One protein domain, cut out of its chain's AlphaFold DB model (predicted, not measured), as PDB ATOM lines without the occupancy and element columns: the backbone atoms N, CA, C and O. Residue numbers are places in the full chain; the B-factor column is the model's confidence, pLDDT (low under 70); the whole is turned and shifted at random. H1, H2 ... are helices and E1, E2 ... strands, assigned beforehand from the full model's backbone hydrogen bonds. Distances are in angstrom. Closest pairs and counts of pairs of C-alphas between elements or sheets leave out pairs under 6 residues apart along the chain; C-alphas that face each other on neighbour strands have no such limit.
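Overview. This is residues 89 to 181 of the 233 residues of an uncharacterized protein of Candidatus Parvarchaeota archaeon (UniProt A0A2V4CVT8). With little regular structure, this is a long rod: a strongly twisted antiparallel sheet, E1 - E2 - E5, reaches toward one end, and the small antiparallel pair E3 - E4 with H1 makes the other. Residues 102 to 103 of the unnamed stretch 89 to 114 pair with E2. The printed part has 93 residues, 36 in named elements, mostly strand: E1 E2 E3 H1 E4 E5. It is extended, radius of gyration of the C-alphas 19.5 A, spanning 63 by 27 by 24 A.

Along the chain. E2, residues 124 to 133, runs 29.4 A from C-alpha 124 at (-73.473, -54.939, -27.237). E5, residues 170 to 176, runs 19.8 A to (-64.331, -49.919, -25.398). E1, residues 115 to 118, spans 9.8 A; E3, 138 to 141, 9.2 A; H1, 144 to 150, and E4, 158 to 161, 10.0 A each.

Arrangement. Hairpin E1 and E2 has N 117 and O 125 within hydrogen-bond range, 2.8 A; E2 and E5, N 130 and O 173, 2.9 A; E3 and E4, N 139 and O 160, 2.9 A. H1, not on the larger sheet, has every O i to N i+4 pair within range.

Size, cuts and confidence. The farthest C-alphas, Asp 121 and Glu 154, are 63.8 A apart. The printed part has no cut and no long link; pLDDT is under 70 at residues 119 to 120 and 178 to 181.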
ATOM      1  N   ILE A  89     -41.712 -35.244 -44.105       84.69
ATOM      2  CA  ILE A  89     -40.852 -36.122 -43.338       84.69
ATOM      3  C   ILE A  89     -39.481 -36.068 -43.988       84.69
ATOM      4  O   ILE A  89     -39.236 -36.578 -45.080       84.69
ATOM      5  N   ASN A  90     -38.578 -35.347 -43.336       87.69
ATOM      6  CA  ASN A  90     -37.219 -35.160 -43.809       87.69
ATOM      7  C   ASN A  90     -36.261 -36.065 -43.038       87.69
ATOM      8  O   ASN A  90     -36.590 -36.672 -42.016       87.69
ATOM      9  N   LEU A  91     -35.032 -36.150 -43.540       87.88
ATOM     10  CA  LEU A  91     -33.941 -36.817 -42.842       87.88
ATOM     11  C   LEU A  91     -33.794 -36.261 -41.419       87.88
ATOM     12  O   LEU A  91     -33.684 -35.054 -41.219       87.88
ATOM     13  N   GLY A  92     -33.780 -37.160 -40.441       84.50
ATOM     14  CA  GLY A  92     -33.731 -36.846 -39.016       84.50
ATOM     15  C   GLY A  92     -35.098 -36.650 -38.360       84.50
ATOM     16  O   GLY A  92     -35.156 -36.582 -37.133       84.50
ATOM     17  N   ASN A  93     -36.200 -36.591 -39.116       88.56
ATOM     18  CA  ASN A  93     -37.534 -36.571 -38.519       88.56
ATOM     19  C   ASN A  93     -37.931 -37.958 -37.997       88.56
ATOM     20  O   ASN A  93     -37.589 -38.989 -38.582       88.56
ATOM     21  N   ALA A  94     -38.668 -37.958 -36.888       87.94
ATOM     22  CA  ALA A  94     -39.311 -39.143 -36.339       87.94
ATOM     23  C   ALA A  94     -40.634 -39.437 -37.064       87.94
ATOM     24  O   ALA A  94     -41.299 -38.516 -37.544       87.94
ATOM     25  N   LEU A  95     -41.014 -40.715 -37.099       84.62
ATOM     26  CA  LEU A  95     -42.253 -41.211 -37.702       84.62
ATOM     27  C   LEU A  95     -43.501 -40.545 -37.096       84.62
ATOM     28  O   LEU A  95     -44.424 -40.193 -37.818       84.62
ATOM     29  N   ASN A  96     -43.485 -40.283 -35.788       86.88
ATOM     30  CA  ASN A  96     -44.551 -39.585 -35.066       86.88
ATOM     31  C   ASN A  96     -44.503 -38.042 -35.167       86.88
ATOM     32  O   ASN A  96     -45.113 -37.351 -34.351       86.88
ATOM     33  N   GLY A  97     -43.722 -37.484 -36.098       87.38
ATOM     34  CA  GLY A  97     -43.478 -36.045 -36.186       87.38
ATOM     35  C   GLY A  97     -44.494 -35.302 -37.062       87.38
ATOM     36  O   GLY A  97     -45.411 -34.680 -36.527       87.38
ATOM     37  N   PRO A  98     -44.327 -35.283 -38.398       84.44
ATOM     38  CA  PRO A  98     -45.138 -34.436 -39.277       84.44
ATOM     39  C   PRO A  98     -46.625 -34.799 -39.320       84.44
ATOM     40  O   PRO A  98     -47.479 -33.909 -39.353       84.44
ATOM     41  N   PHE A  99     -46.930 -36.095 -39.296       86.88
ATOM     42  CA  PHE A  99     -48.296 -36.606 -39.287       86.88
ATOM     43  C   PHE A  99     -48.978 -36.428 -37.927       86.88
ATOM     44  O   PHE A  99     -50.083 -35.895 -37.842       86.88
ATOM     45  N   GLY A 100     -48.265 -36.787 -36.864       88.25
ATOM     46  CA  GLY A 100     -48.796 -36.947 -35.518       88.25
ATOM     47  C   GLY A 100     -48.394 -38.308 -34.959       88.25
ATOM     48  O   GLY A 100     -47.715 -39.087 -35.624       88.25
ATOM     49  N   SER A 101     -48.787 -38.588 -33.719       89.31
ATOM     50  CA  SER A 101     -48.480 -39.853 -33.046       89.31
ATOM     51  C   SER A 101     -49.579 -40.901 -33.168       89.31
ATOM     52  O   SER A 101     -49.394 -41.992 -32.641       89.31
ATOM     53  N   THR A 102     -50.708 -40.591 -33.798       91.25
ATOM     54  CA  THR A 102     -51.879 -41.470 -33.879       91.25
ATOM     55  C   THR A 102     -52.409 -41.531 -35.302       91.25
ATOM     56  O   THR A 102     -52.259 -40.564 -36.042       91.25
ATOM     57  N   VAL A 103     -52.970 -42.685 -35.652       91.50
ATOM     58  CA  VAL A 103     -53.782 -42.947 -36.843       91.50
ATOM     59  C   VAL A 103     -55.063 -43.609 -36.341       91.50
ATOM     60  O   VAL A 103     -54.975 -44.579 -35.580       91.50
ATOM     61  N   ASP A 104     -56.213 -43.093 -36.731       92.50
ATOM     62  CA  ASP A 104     -57.555 -43.481 -36.279       92.50
ATOM     63  C   ASP A 104     -58.493 -43.711 -37.479       92.50
ATOM     64  O   ASP A 104     -58.041 -43.881 -38.620       92.50
ATOM     65  N   ASP A 105     -59.795 -43.823 -37.222       90.94
ATOM     66  CA  ASP A 105     -60.825 -44.044 -38.234       90.94
ATOM     67  C   ASP A 105     -60.997 -42.836 -39.166       90.94
ATOM     68  O   ASP A 105     -61.391 -43.009 -40.322       90.94
ATOM     69  N   GLU A 106     -60.624 -41.622 -38.748       91.94
ATOM     70  CA  GLU A 106     -60.597 -40.479 -39.661       91.94
ATOM     71  C   GLU A 106     -59.545 -40.629 -40.771       91.94
ATOM     72  O   GLU A 106     -59.731 -40.128 -41.887       91.94
ATOM     73  N   ASP A 107     -58.454 -41.335 -40.475       89.69
ATOM     74  CA  ASP A 107     -57.353 -41.590 -41.399       89.69
ATOM     75  C   ASP A 107     -57.517 -42.901 -42.187       89.69
ATOM     76  O   ASP A 107     -57.146 -42.973 -43.364       89.69
ATOM     77  N   LEU A 108     -58.052 -43.943 -41.542       89.19
ATOM     78  CA  LEU A 108     -58.290 -45.275 -42.106       89.19
ATOM     79  C   LEU A 108     -59.735 -45.736 -41.808       89.19
ATOM     80  O   LEU A 108     -59.937 -46.647 -40.998       89.19
ATOM     81  N   PRO A 109     -60.744 -45.138 -42.471       89.38
ATOM     82  CA  PRO A 109     -62.164 -45.316 -42.146       89.38
ATOM     83  C   PRO A 109     -62.722 -46.722 -42.354       89.38
ATOM     84  O   PRO A 109     -63.858 -46.985 -41.969       89.38
ATOM     85  N   THR A 110     -61.986 -47.626 -42.994       85.50
ATOM     86  CA  THR A 110     -62.405 -49.015 -43.211       85.50
ATOM     87  C   THR A 110     -61.676 -49.970 -42.273       85.50
ATOM     88  O   THR A 110     -62.281 -50.900 -41.746       85.50
ATOM     89  N   LEU A 111     -60.370 -49.776 -42.086       84.31
ATOM     90  CA  LEU A 111     -59.508 -50.655 -41.304       84.31
ATOM     91  C   LEU A 111     -59.594 -50.361 -39.807       84.31
ATOM     92  O   LEU A 111     -59.545 -51.295 -39.011       84.31
ATOM     93  N   LEU A 112     -59.697 -49.082 -39.443       88.56
ATOM     94  CA  LEU A 112     -59.775 -48.614 -38.059       88.56
ATOM     95  C   LEU A 112     -61.178 -48.150 -37.669       88.56
ATOM     96  O   LEU A 112     -61.343 -47.612 -36.585       88.56
ATOM     97  N   ALA A 113     -62.176 -48.416 -38.516       88.75
ATOM     98  CA  ALA A 113     -63.573 -48.095 -38.253       88.75
ATOM     99  C   ALA A 113     -64.021 -48.563 -36.865       88.75
ATOM    100  O   ALA A 113     -63.676 -49.671 -36.439       88.75
ATOM    101  N   ASP A 114     -64.867 -47.774 -36.221       88.50
ATOM    102  CA  ASP A 114     -65.539 -48.199 -35.003       88.50
ATOM    103  C   ASP A 114     -66.343 -49.475 -35.234       88.50
ATOM    104  O   ASP A 114     -66.896 -49.733 -36.314       88.50
ATOM    105  N   GLY A 115     -66.416 -50.295 -34.195       85.19
ATOM    106  CA  GLY A 115     -67.133 -51.552 -34.247       85.19
ATOM    107  C   GLY A 115     -67.948 -51.806 -32.996       85.19
ATOM    108  O   GLY A 115     -67.764 -51.192 -31.953       85.19
ATOM    109  N   THR A 116     -68.841 -52.781 -33.108       86.25
ATOM    110  CA  THR A 116     -69.644 -53.256 -31.986       86.25
ATOM    111  C   THR A 116     -69.303 -54.715 -31.725       86.25
ATOM    112  O   THR A 116     -69.345 -55.566 -32.621       86.25
ATOM    113  N   TYR A 117     -68.955 -55.023 -30.484       77.19
ATOM    114  CA  TYR A 117     -68.826 -56.382 -29.988       77.19
ATOM    115  C   TYR A 117     -70.161 -56.825 -29.391       77.19
ATOM    116  O   TYR A 117     -70.684 -56.169 -28.500       77.19
ATOM    117  N   THR A 118     -70.712 -57.944 -29.862       78.94
ATOM    118  CA  THR A 118     -71.884 -58.581 -29.244       78.94
ATOM    119  C   THR A 118     -71.437 -59.807 -28.457       78.94
ATOM    120  O   THR A 118     -70.848 -60.730 -29.032       78.94
ATOM    121  N   ALA A 119     -71.709 -59.805 -27.157       69.94
ATOM    122  CA  ALA A 119     -71.442 -60.910 -26.250       69.94
ATOM    123  C   ALA A 119     -72.507 -62.022 -26.367       69.94
ATOM    124  O   ALA A 119     -73.542 -61.871 -27.023       69.94
ATOM    125  N   ASP A 120     -72.237 -63.179 -25.752       69.50
ATOM    126  CA  ASP A 120     -73.104 -64.371 -25.811       69.50
ATOM    127  C   ASP A 120     -74.501 -64.133 -25.196       69.50
ATOM    128  O   ASP A 120     -75.465 -64.831 -25.521       69.50
ATOM    129  N   ASP A 121     -74.613 -63.160 -24.297       73.44
ATOM    130  CA  ASP A 121     -75.845 -62.708 -23.643       73.44
ATOM    131  C   ASP A 121     -76.624 -61.665 -24.462       73.44
ATOM    132  O   ASP A 121     -77.694 -61.232 -24.040       73.44
ATOM    133  N   SER A 122     -76.164 -61.365 -25.683       77.38
ATOM    134  CA  SER A 122     -76.698 -60.322 -26.569       77.38
ATOM    135  C   SER A 122     -76.454 -58.891 -26.094       77.38
ATOM    136  O   SER A 122     -77.018 -57.974 -26.697       77.38
ATOM    137  N   ASP A 123     -75.598 -58.683 -25.091       74.94
ATOM    138  CA  ASP A 123     -75.122 -57.345 -24.759       74.94
ATOM    139  C   ASP A 123     -74.149 -56.860 -25.839       74.94
ATOM    140  O   ASP A 123     -73.337 -57.616 -26.382       74.94
ATOM    141  N   THR A 124     -74.273 -55.585 -26.196       77.12
ATOM    142  CA  THR A 124     -73.473 -54.939 -27.237       77.12
ATOM    143  C   THR A 124     -72.583 -53.874 -26.624       77.12
ATOM    144  O   THR A 124     -73.072 -53.052 -25.855       77.12
ATOM    145  N   PHE A 125     -71.309 -53.878 -27.000       78.50
ATOM    146  CA  PHE A 125     -70.302 -52.930 -26.541       78.50
ATOM    147  C   PHE A 125     -69.635 -52.290 -27.747       78.50
ATOM    148  O   PHE A 125     -69.035 -52.993 -28.567       78.50
ATOM    149  N   ASP A 126     -69.725 -50.972 -27.840       82.44
ATOM    150  CA  ASP A 126     -69.051 -50.223 -28.893       82.44
ATOM    151  C   ASP A 126     -67.564 -50.040 -28.557       82.44
ATOM    152  O   ASP A 126     -67.183 -49.881 -27.390       82.44
ATOM    153  N   TYR A 127     -66.714 -50.106 -29.580       80.31
ATOM    154  CA  TYR A 127     -65.273 -49.932 -29.463       80.31
ATOM    155  C   TYR A 127     -64.695 -49.089 -30.601       80.31
ATOM    156  O   TYR A 127     -65.120 -49.200 -31.751       80.31
ATOM    157  N   GLU A 128     -63.661 -48.324 -30.266       87.44
ATOM    158  CA  GLU A 128     -62.839 -47.549 -31.196       87.44
ATOM    159  C   GLU A 128     -61.473 -48.220 -31.373       87.44
ATOM    160  O   GLU A 128     -60.958 -48.903 -30.474       87.44
ATOM    161  N   GLN A 129     -60.856 -48.015 -32.534       85.50
ATOM    162  CA  GLN A 129     -59.569 -48.610 -32.888       85.50
ATOM    163  C   GLN A 129     -58.583 -47.515 -33.294       85.50
ATOM    164  O   GLN A 129     -58.913 -46.600 -34.035       85.50
ATOM    165  N   LYS A 130     -57.332 -47.610 -32.833       88.81
ATOM    166  CA  LYS A 130     -56.281 -46.655 -33.219       88.81
ATOM    167  C   LYS A 130     -54.895 -47.269 -33.235       88.81
ATOM    168  O   LYS A 130     -54.582 -48.191 -32.478       88.81
ATOM    169  N   ILE A 131     -54.019 -46.701 -34.054       88.12
ATOM    170  CA  ILE A 131     -52.596 -47.027 -34.120       88.12
ATOM    171  C   ILE A 131     -51.799 -45.856 -33.555       88.12
ATOM    172  O   ILE A 131     -51.831 -44.749 -34.077       88.12
ATOM    173  N   ASN A 132     -51.018 -46.107 -32.511       90.06
ATOM    174  CA  ASN A 132     -50.044 -45.152 -32.002       90.06
ATOM    175  C   ASN A 132     -48.702 -45.369 -32.705       90.06
ATOM    176  O   ASN A 132     -48.135 -46.455 -32.620       90.06
ATOM    177  N   LEU A 133     -48.155 -44.342 -33.341       88.31
ATOM    178  CA  LEU A 133     -46.859 -44.369 -34.013       88.31
ATOM    179  C   LEU A 133     -45.708 -44.152 -33.021       88.31
ATOM    180  O   LEU A 133     -45.772 -43.339 -32.096       88.31
ATOM    181  N   GLY A 134     -44.622 -44.882 -33.236       85.62
ATOM    182  CA  GLY A 134     -43.368 -44.771 -32.507       85.62
ATOM    183  C   GLY A 134     -42.472 -43.650 -33.025       85.62
ATOM    184  O   GLY A 134     -42.796 -42.921 -33.960       85.62
ATOM    185  N   SER A 135     -41.301 -43.508 -32.410       87.12
ATOM    186  CA  SER A 135     -40.363 -42.410 -32.681       87.12
ATOM    187  C   SER A 135     -39.196 -42.806 -33.590       87.12
ATOM    188  O   SER A 135     -38.152 -42.152 -33.572       87.12
ATOM    189  N   ALA A 136     -39.345 -43.867 -34.391       86.00
ATOM    190  CA  ALA A 136     -38.314 -44.287 -35.337       86.00
ATOM    191  C   ALA A 136     -37.953 -43.125 -36.275       86.00
ATOM    192  O   ALA A 136     -38.828 -42.508 -36.881       86.00
ATOM    193  N   THR A 137     -36.666 -42.806 -36.384       88.62
ATOM    194  CA  THR A 137     -36.191 -41.663 -37.170       88.62
ATOM    195  C   THR A 137     -35.717 -42.089 -38.546       88.62
ATOM    196  O   THR A 137     -34.960 -43.059 -38.668       88.62
ATOM    197  N   MET A 138     -36.078 -41.320 -39.574       84.56
ATOM    198  CA  MET A 138     -35.529 -41.520 -40.909       84.56
ATOM    199  C   MET A 138     -34.067 -41.081 -40.914       84.56
ATOM    200  O   MET A 138     -33.754 -39.913 -40.685       84.56
ATOM    201  N   THR A 139     -33.148 -42.008 -41.149       89.31
ATOM    202  CA  THR A 139     -31.708 -41.746 -41.082       89.31
ATOM    203  C   THR A 139     -30.997 -42.341 -42.283       89.31
ATOM    204  O   THR A 139     -31.486 -43.261 -42.938       89.31
ATOM    205  N   HIS A 140     -29.824 -41.793 -42.581       88.81
ATOM    206  CA  HIS A 140     -28.887 -42.482 -43.446       88.81
ATOM    207  C   HIS A 140     -28.263 -43.631 -42.656       88.81
ATOM    208  O   HIS A 140     -27.725 -43.415 -41.566       88.81
ATOM    209  N   PHE A 141     -28.295 -44.834 -43.214       85.75
ATOM    210  CA  PHE A 141     -27.676 -45.991 -42.593       85.75
ATOM    211  C   PHE A 141     -26.872 -46.792 -43.603       85.75
ATOM    212  O   PHE A 141     -27.048 -46.693 -44.814       85.75
ATOM    213  N   ARG A 142     -25.957 -47.584 -43.054       83.56
ATOM    214  CA  ARG A 142     -25.229 -48.599 -43.787       83.56
ATOM    215  C   ARG A 142     -25.370 -49.905 -43.031       83.56
ATOM    216  O   ARG A 142     -25.070 -49.939 -41.836       83.56
ATOM    217  N   ASP A 143     -25.848 -50.927 -43.717       79.44
ATOM    218  CA  ASP A 143     -26.077 -52.245 -43.147       79.44
ATOM    219  C   ASP A 143     -25.728 -53.299 -44.197       79.44
ATOM    220  O   ASP A 143     -26.265 -53.262 -45.301       79.44
ATOM    221  N   SER A 144     -24.787 -54.186 -43.874       82.75
ATOM    222  CA  SER A 144     -24.317 -55.211 -44.809       82.75
ATOM    223  C   SER A 144     -25.399 -56.232 -45.140       82.75
ATOM    224  O   SER A 144     -25.461 -56.684 -46.274       82.75
ATOM    225  N   GLU A 145     -26.272 -56.566 -44.183       79.81
ATOM    226  CA  GLU A 145     -27.363 -57.517 -44.423       79.81
ATOM    227  C   GLU A 145     -28.393 -56.918 -45.384       79.81
ATOM    228  O   GLU A 145     -28.895 -57.605 -46.272       79.81
ATOM    229  N   PHE A 146     -28.669 -55.616 -45.244       80.12
ATOM    230  CA  PHE A 146     -29.523 -54.900 -46.185       80.12
ATOM    231  C   PHE A 146     -28.873 -54.778 -47.567       80.12
ATOM    232  O   PHE A 146     -29.537 -55.077 -48.554       80.12
ATOM    233  N   GLU A 147     -27.599 -54.366 -47.642       82.00
ATOM    234  CA  GLU A 147     -26.842 -54.242 -48.900       82.00
ATOM    235  C   GLU A 147     -26.856 -55.567 -49.685       82.00
ATOM    236  O   GLU A 147     -27.194 -55.565 -50.869       82.00
ATOM    237  N   ASP A 148     -26.602 -56.699 -49.022       79.81
ATOM    238  CA  ASP A 148     -26.640 -58.028 -49.645       79.81
ATOM    239  C   ASP A 148     -28.055 -58.415 -50.110       79.81
ATOM    240  O   ASP A 148     -28.221 -58.955 -51.208       79.81
ATOM    241  N   LEU A 149     -29.089 -58.114 -49.311       77.06
ATOM    242  CA  LEU A 149     -30.487 -58.428 -49.632       77.06
ATOM    243  C   LEU A 149     -30.977 -57.696 -50.886       77.06
ATOM    244  O   LEU A 149     -31.676 -58.285 -51.711       77.06
ATOM    245  N   VAL A 150     -30.629 -56.416 -51.025       74.56
ATOM    246  CA  VAL A 150     -31.037 -55.588 -52.173       74.56
ATOM    247  C   VAL A 150     -30.038 -55.645 -53.336       74.56
ATOM    248  O   VAL A 150     -30.258 -55.010 -54.367       74.56
ATOM    249  N   GLY A 151     -28.953 -56.416 -53.197       77.62
ATOM    250  CA  GLY A 151     -27.948 -56.623 -54.239       77.62
ATOM    251  C   GLY A 151     -27.018 -55.428 -54.469       77.62
ATOM    252  O   GLY A 151     -26.470 -55.276 -55.562       77.62
ATOM    253  N   TYR A 152     -26.835 -54.563 -53.471       77.75
ATOM    254  CA  TYR A 152     -25.881 -53.461 -53.549       77.75
ATOM    255  C   TYR A 152     -24.457 -53.976 -53.357       77.75
ATOM    256  O   TYR A 152     -24.065 -54.434 -52.293       77.75
ATOM    257  N   THR A 153     -23.658 -53.865 -54.413       70.88
ATOM    258  CA  THR A 153     -22.253 -54.293 -54.441       70.88
ATOM    259  C   THR A 153     -21.271 -53.148 -54.179       70.88
ATOM    260  O   THR A 153     -20.078 -53.378 -53.977       70.88
ATOM    261  N   GLU A 154     -21.763 -51.909 -54.156       74.62
ATOM    262  CA  GLU A 154     -20.984 -50.690 -53.953       74.62
ATOM    263  C   GLU A 154     -21.481 -49.900 -52.734       74.62
ATOM    264  O   GLU A 154     -22.517 -50.201 -52.144       74.62
ATOM    265  N   ARG A 155     -20.724 -48.870 -52.332       70.31
ATOM    266  CA  ARG A 155     -21.066 -47.999 -51.193       70.31
ATOM    267  C   ARG A 155     -22.215 -47.056 -51.562       70.31
ATOM    268  O   ARG A 155     -22.000 -45.857 -51.742       70.31
ATOM    269  N   THR A 156     -23.419 -47.602 -51.664       74.19
ATOM    270  CA  THR A 156     -24.631 -46.857 -52.002       74.19
ATOM    271  C   THR A 156     -25.171 -46.145 -50.758       74.19
ATOM    272  O   THR A 156     -25.414 -46.797 -49.738       74.19
ATOM    273  N   PRO A 157     -25.361 -44.812 -50.789       76.25
ATOM    274  CA  PRO A 157     -25.980 -44.103 -49.678       76.25
ATOM    275  C   PRO A 157     -27.442 -44.540 -49.544       76.25
ATOM    276  O   PRO A 157     -28.242 -44.320 -50.452       76.25
ATOM    277  N   THR A 158     -27.788 -45.148 -48.409       82.62
ATOM    278  CA  THR A 158     -29.141 -45.653 -48.143       82.62
ATOM    279  C   THR A 158     -29.818 -44.787 -47.091       82.62
ATOM    280  O   THR A 158     -29.230 -44.457 -46.059       82.62
ATOM    281  N   VAL A 159     -31.067 -44.407 -47.357       84.50
ATOM    282  CA  VAL A 159     -31.916 -43.631 -46.449       84.50
ATOM    283  C   VAL A 159     -33.162 -44.438 -46.127       84.50
ATOM    284  O   VAL A 159     -33.812 -44.961 -47.027       84.50
ATOM    285  N   GLY A 160     -33.521 -44.497 -44.850       84.12
ATOM    286  CA  GLY A 160     -34.773 -45.104 -44.415       84.12
ATOM    287  C   GLY A 160     -34.906 -45.129 -42.899       84.12
ATOM    288  O   GLY A 160     -34.152 -44.478 -42.173       84.12
ATOM    289  N   PHE A 161     -35.879 -45.887 -42.407       82.94
ATOM    290  CA  PHE A 161     -36.052 -46.111 -40.977       82.94
ATOM    291  C   PHE A 161     -35.180 -47.282 -40.542       82.94
ATOM    292  O   PHE A 161     -35.496 -48.439 -40.806       82.94
ATOM    293  N   LYS A 162     -34.075 -46.985 -39.854       80.94
ATOM    294  CA  LYS A 162     -33.294 -48.024 -39.185       80.94
ATOM    295  C   LYS A 162     -33.967 -48.368 -37.863       80.94
ATOM    296  O   LYS A 162     -33.899 -47.601 -36.903       80.94
ATOM    297  N   ILE A 163     -34.595 -49.532 -37.816       84.12
ATOM    298  CA  ILE A 163     -35.305 -50.017 -36.638       84.12
ATOM    299  C   ILE A 163     -34.397 -51.004 -35.913       84.12
ATOM    300  O   ILE A 163     -34.010 -52.028 -36.469       84.12
ATOM    301  N   SER A 164     -34.024 -50.681 -34.676       80.88
ATOM    302  CA  SER A 164     -33.231 -51.593 -33.848       80.88
ATOM    303  C   SER A 164     -34.145 -52.583 -33.133       80.88
ATOM    304  O   SER A 164     -35.328 -52.307 -32.913       80.88
ATOM    305  N   SER A 165     -33.599 -53.726 -32.716       79.88
ATOM    306  CA  SER A 165     -34.337 -54.670 -31.873       79.88
ATOM    307  C   SER A 165     -34.908 -53.962 -30.641       79.88
ATOM    308  O   SER A 165     -34.280 -53.058 -30.085       79.88
ATOM    309  N   SER A 166     -36.121 -54.347 -30.242       78.75
ATOM    310  CA  SER A 166     -36.850 -53.746 -29.112       78.75
ATOM    311  C   SER A 166     -37.172 -52.251 -29.259       78.75
ATOM    312  O   SER A 166     -37.523 -51.605 -28.275       78.75
ATOM    313  N   THR A 167     -37.086 -51.685 -30.466       77.06
ATOM    314  CA  THR A 167     -37.600 -50.335 -30.726       77.06
ATOM    315  C   THR A 167     -39.106 -50.383 -30.913       77.06
ATOM    316  O   THR A 167     -39.628 -51.178 -31.691       77.06
ATOM    317  N   TYR A 168     -39.800 -49.503 -30.204       78.25
ATOM    318  CA  TYR A 168     -41.225 -49.294 -30.379       78.25
ATOM    319  C   TYR A 168     -41.497 -48.595 -31.719       78.25
ATOM    320  O   TYR A 168     -41.056 -47.462 -31.928       78.25
ATOM    321  N   ILE A 169     -42.199 -49.279 -32.625       83.69
ATOM    322  CA  ILE A 169     -42.512 -48.770 -33.970       83.69
ATOM    323  C   ILE A 169     -43.963 -48.317 -34.032       83.69
ATOM    324  O   ILE A 169     -44.215 -47.218 -34.506       83.69
ATOM    325  N   MET A 170     -44.896 -49.154 -33.571       85.38
ATOM    326  CA  MET A 170     -46.330 -48.870 -33.527       85.38
ATOM    327  C   MET A 170     -47.013 -49.705 -32.431       85.38
ATOM    328  O   MET A 170     -46.541 -50.800 -32.123       85.38
ATOM    329  N   ASN A 171     -48.127 -49.215 -31.881       85.38
ATOM    330  CA  ASN A 171     -49.052 -49.977 -31.037       85.38
ATOM    331  C   ASN A 171     -50.459 -49.890 -31.606       85.38
ATOM    332  O   ASN A 171     -50.981 -48.791 -31.769       85.38
ATOM    333  N   TYR A 172     -51.097 -51.033 -31.798       84.12
ATOM    334  CA  TYR A 172     -52.523 -51.087 -32.072       84.12
ATOM    335  C   TYR A 172     -53.304 -51.106 -30.751       84.12
ATOM    336  O   TYR A 172     -52.937 -51.827 -29.825       84.12
ATOM    337  N   THR A 173     -54.346 -50.288 -30.641       80.94
ATOM    338  CA  THR A 173     -55.188 -50.171 -29.444       80.94
ATOM    339  C   THR A 173     -56.649 -50.296 -29.839       80.94
ATOM    340  O   THR A 173     -57.069 -49.665 -30.803       80.94
ATOM    341  N   LEU A 174     -57.397 -51.078 -29.065       81.62
ATOM    342  CA  LEU A 174     -58.851 -51.166 -29.123       81.62
ATOM    343  C   LEU A 174     -59.382 -50.685 -27.772       81.62
ATOM    344  O   LEU A 174     -58.940 -51.189 -26.737       81.62
ATOM    345  N   ASP A 175     -60.259 -49.690 -27.795       80.50
ATOM    346  CA  ASP A 175     -60.804 -49.039 -26.605       80.50
ATOM    347  C   ASP A 175     -62.324 -49.202 -26.593       80.50
ATOM    348  O   ASP A 175     -62.984 -48.859 -27.569       80.50
ATOM    349  N   PHE A 176     -62.882 -49.766 -25.523       79.75
ATOM    350  CA  PHE A 176     -64.331 -49.919 -25.398       79.75
ATOM    351  C   PHE A 176     -64.926 -48.621 -24.854       79.75
ATOM    352  O   PHE A 176     -64.547 -48.164 -23.775       79.75
ATOM    353  N   LEU A 177     -65.865 -48.040 -25.600       76.56
ATOM    354  CA  LEU A 177     -66.528 -46.786 -25.239       76.56
ATOM    355  C   LEU A 177     -67.545 -46.980 -24.126       76.56
ATOM    356  O   LEU A 177     -67.686 -46.142 -23.230       76.56
ATOM    357  N   ASP A 178     -68.227 -48.117 -24.170       69.12
ATOM    358  CA  ASP A 178     -69.089 -48.534 -23.090       69.12
ATOM    359  C   ASP A 178     -68.263 -49.213 -22.012       69.12
ATOM    360  O   ASP A 178     -67.402 -50.057 -22.276       69.12
ATOM    361  N   ASN A 179     -68.550 -48.851 -20.758       56.31
ATOM    362  CA  ASN A 179     -67.976 -49.572 -19.640       56.31
ATOM    363  C   ASN A 179     -68.455 -51.017 -19.751       56.31
ATOM    364  O   ASN A 179     -69.608 -51.319 -19.432       56.31
ATOM    365  N   VAL A 180     -67.546 -51.903 -20.144       52.62
ATOM    366  CA  VAL A 180     -67.676 -53.340 -19.939       52.62
ATOM    367  C   VAL A 180     -67.582 -53.547 -18.427       52.62
ATOM    368  O   VAL A 180     -66.536 -53.868 -17.863       52.62
ATOM    369  N   LEU A 181     -68.653 -53.192 -17.714       46.12
ATOM    370  CA  LEU A 181     -68.747 -53.384 -16.280       46.12
ATOM    371  C   LEU A 181     -68.882 -54.880 -16.062       46.12
ATOM    372  O   LEU A 181     -69.970 -55.445 -16.107       46.12
TER     373      LEU A 181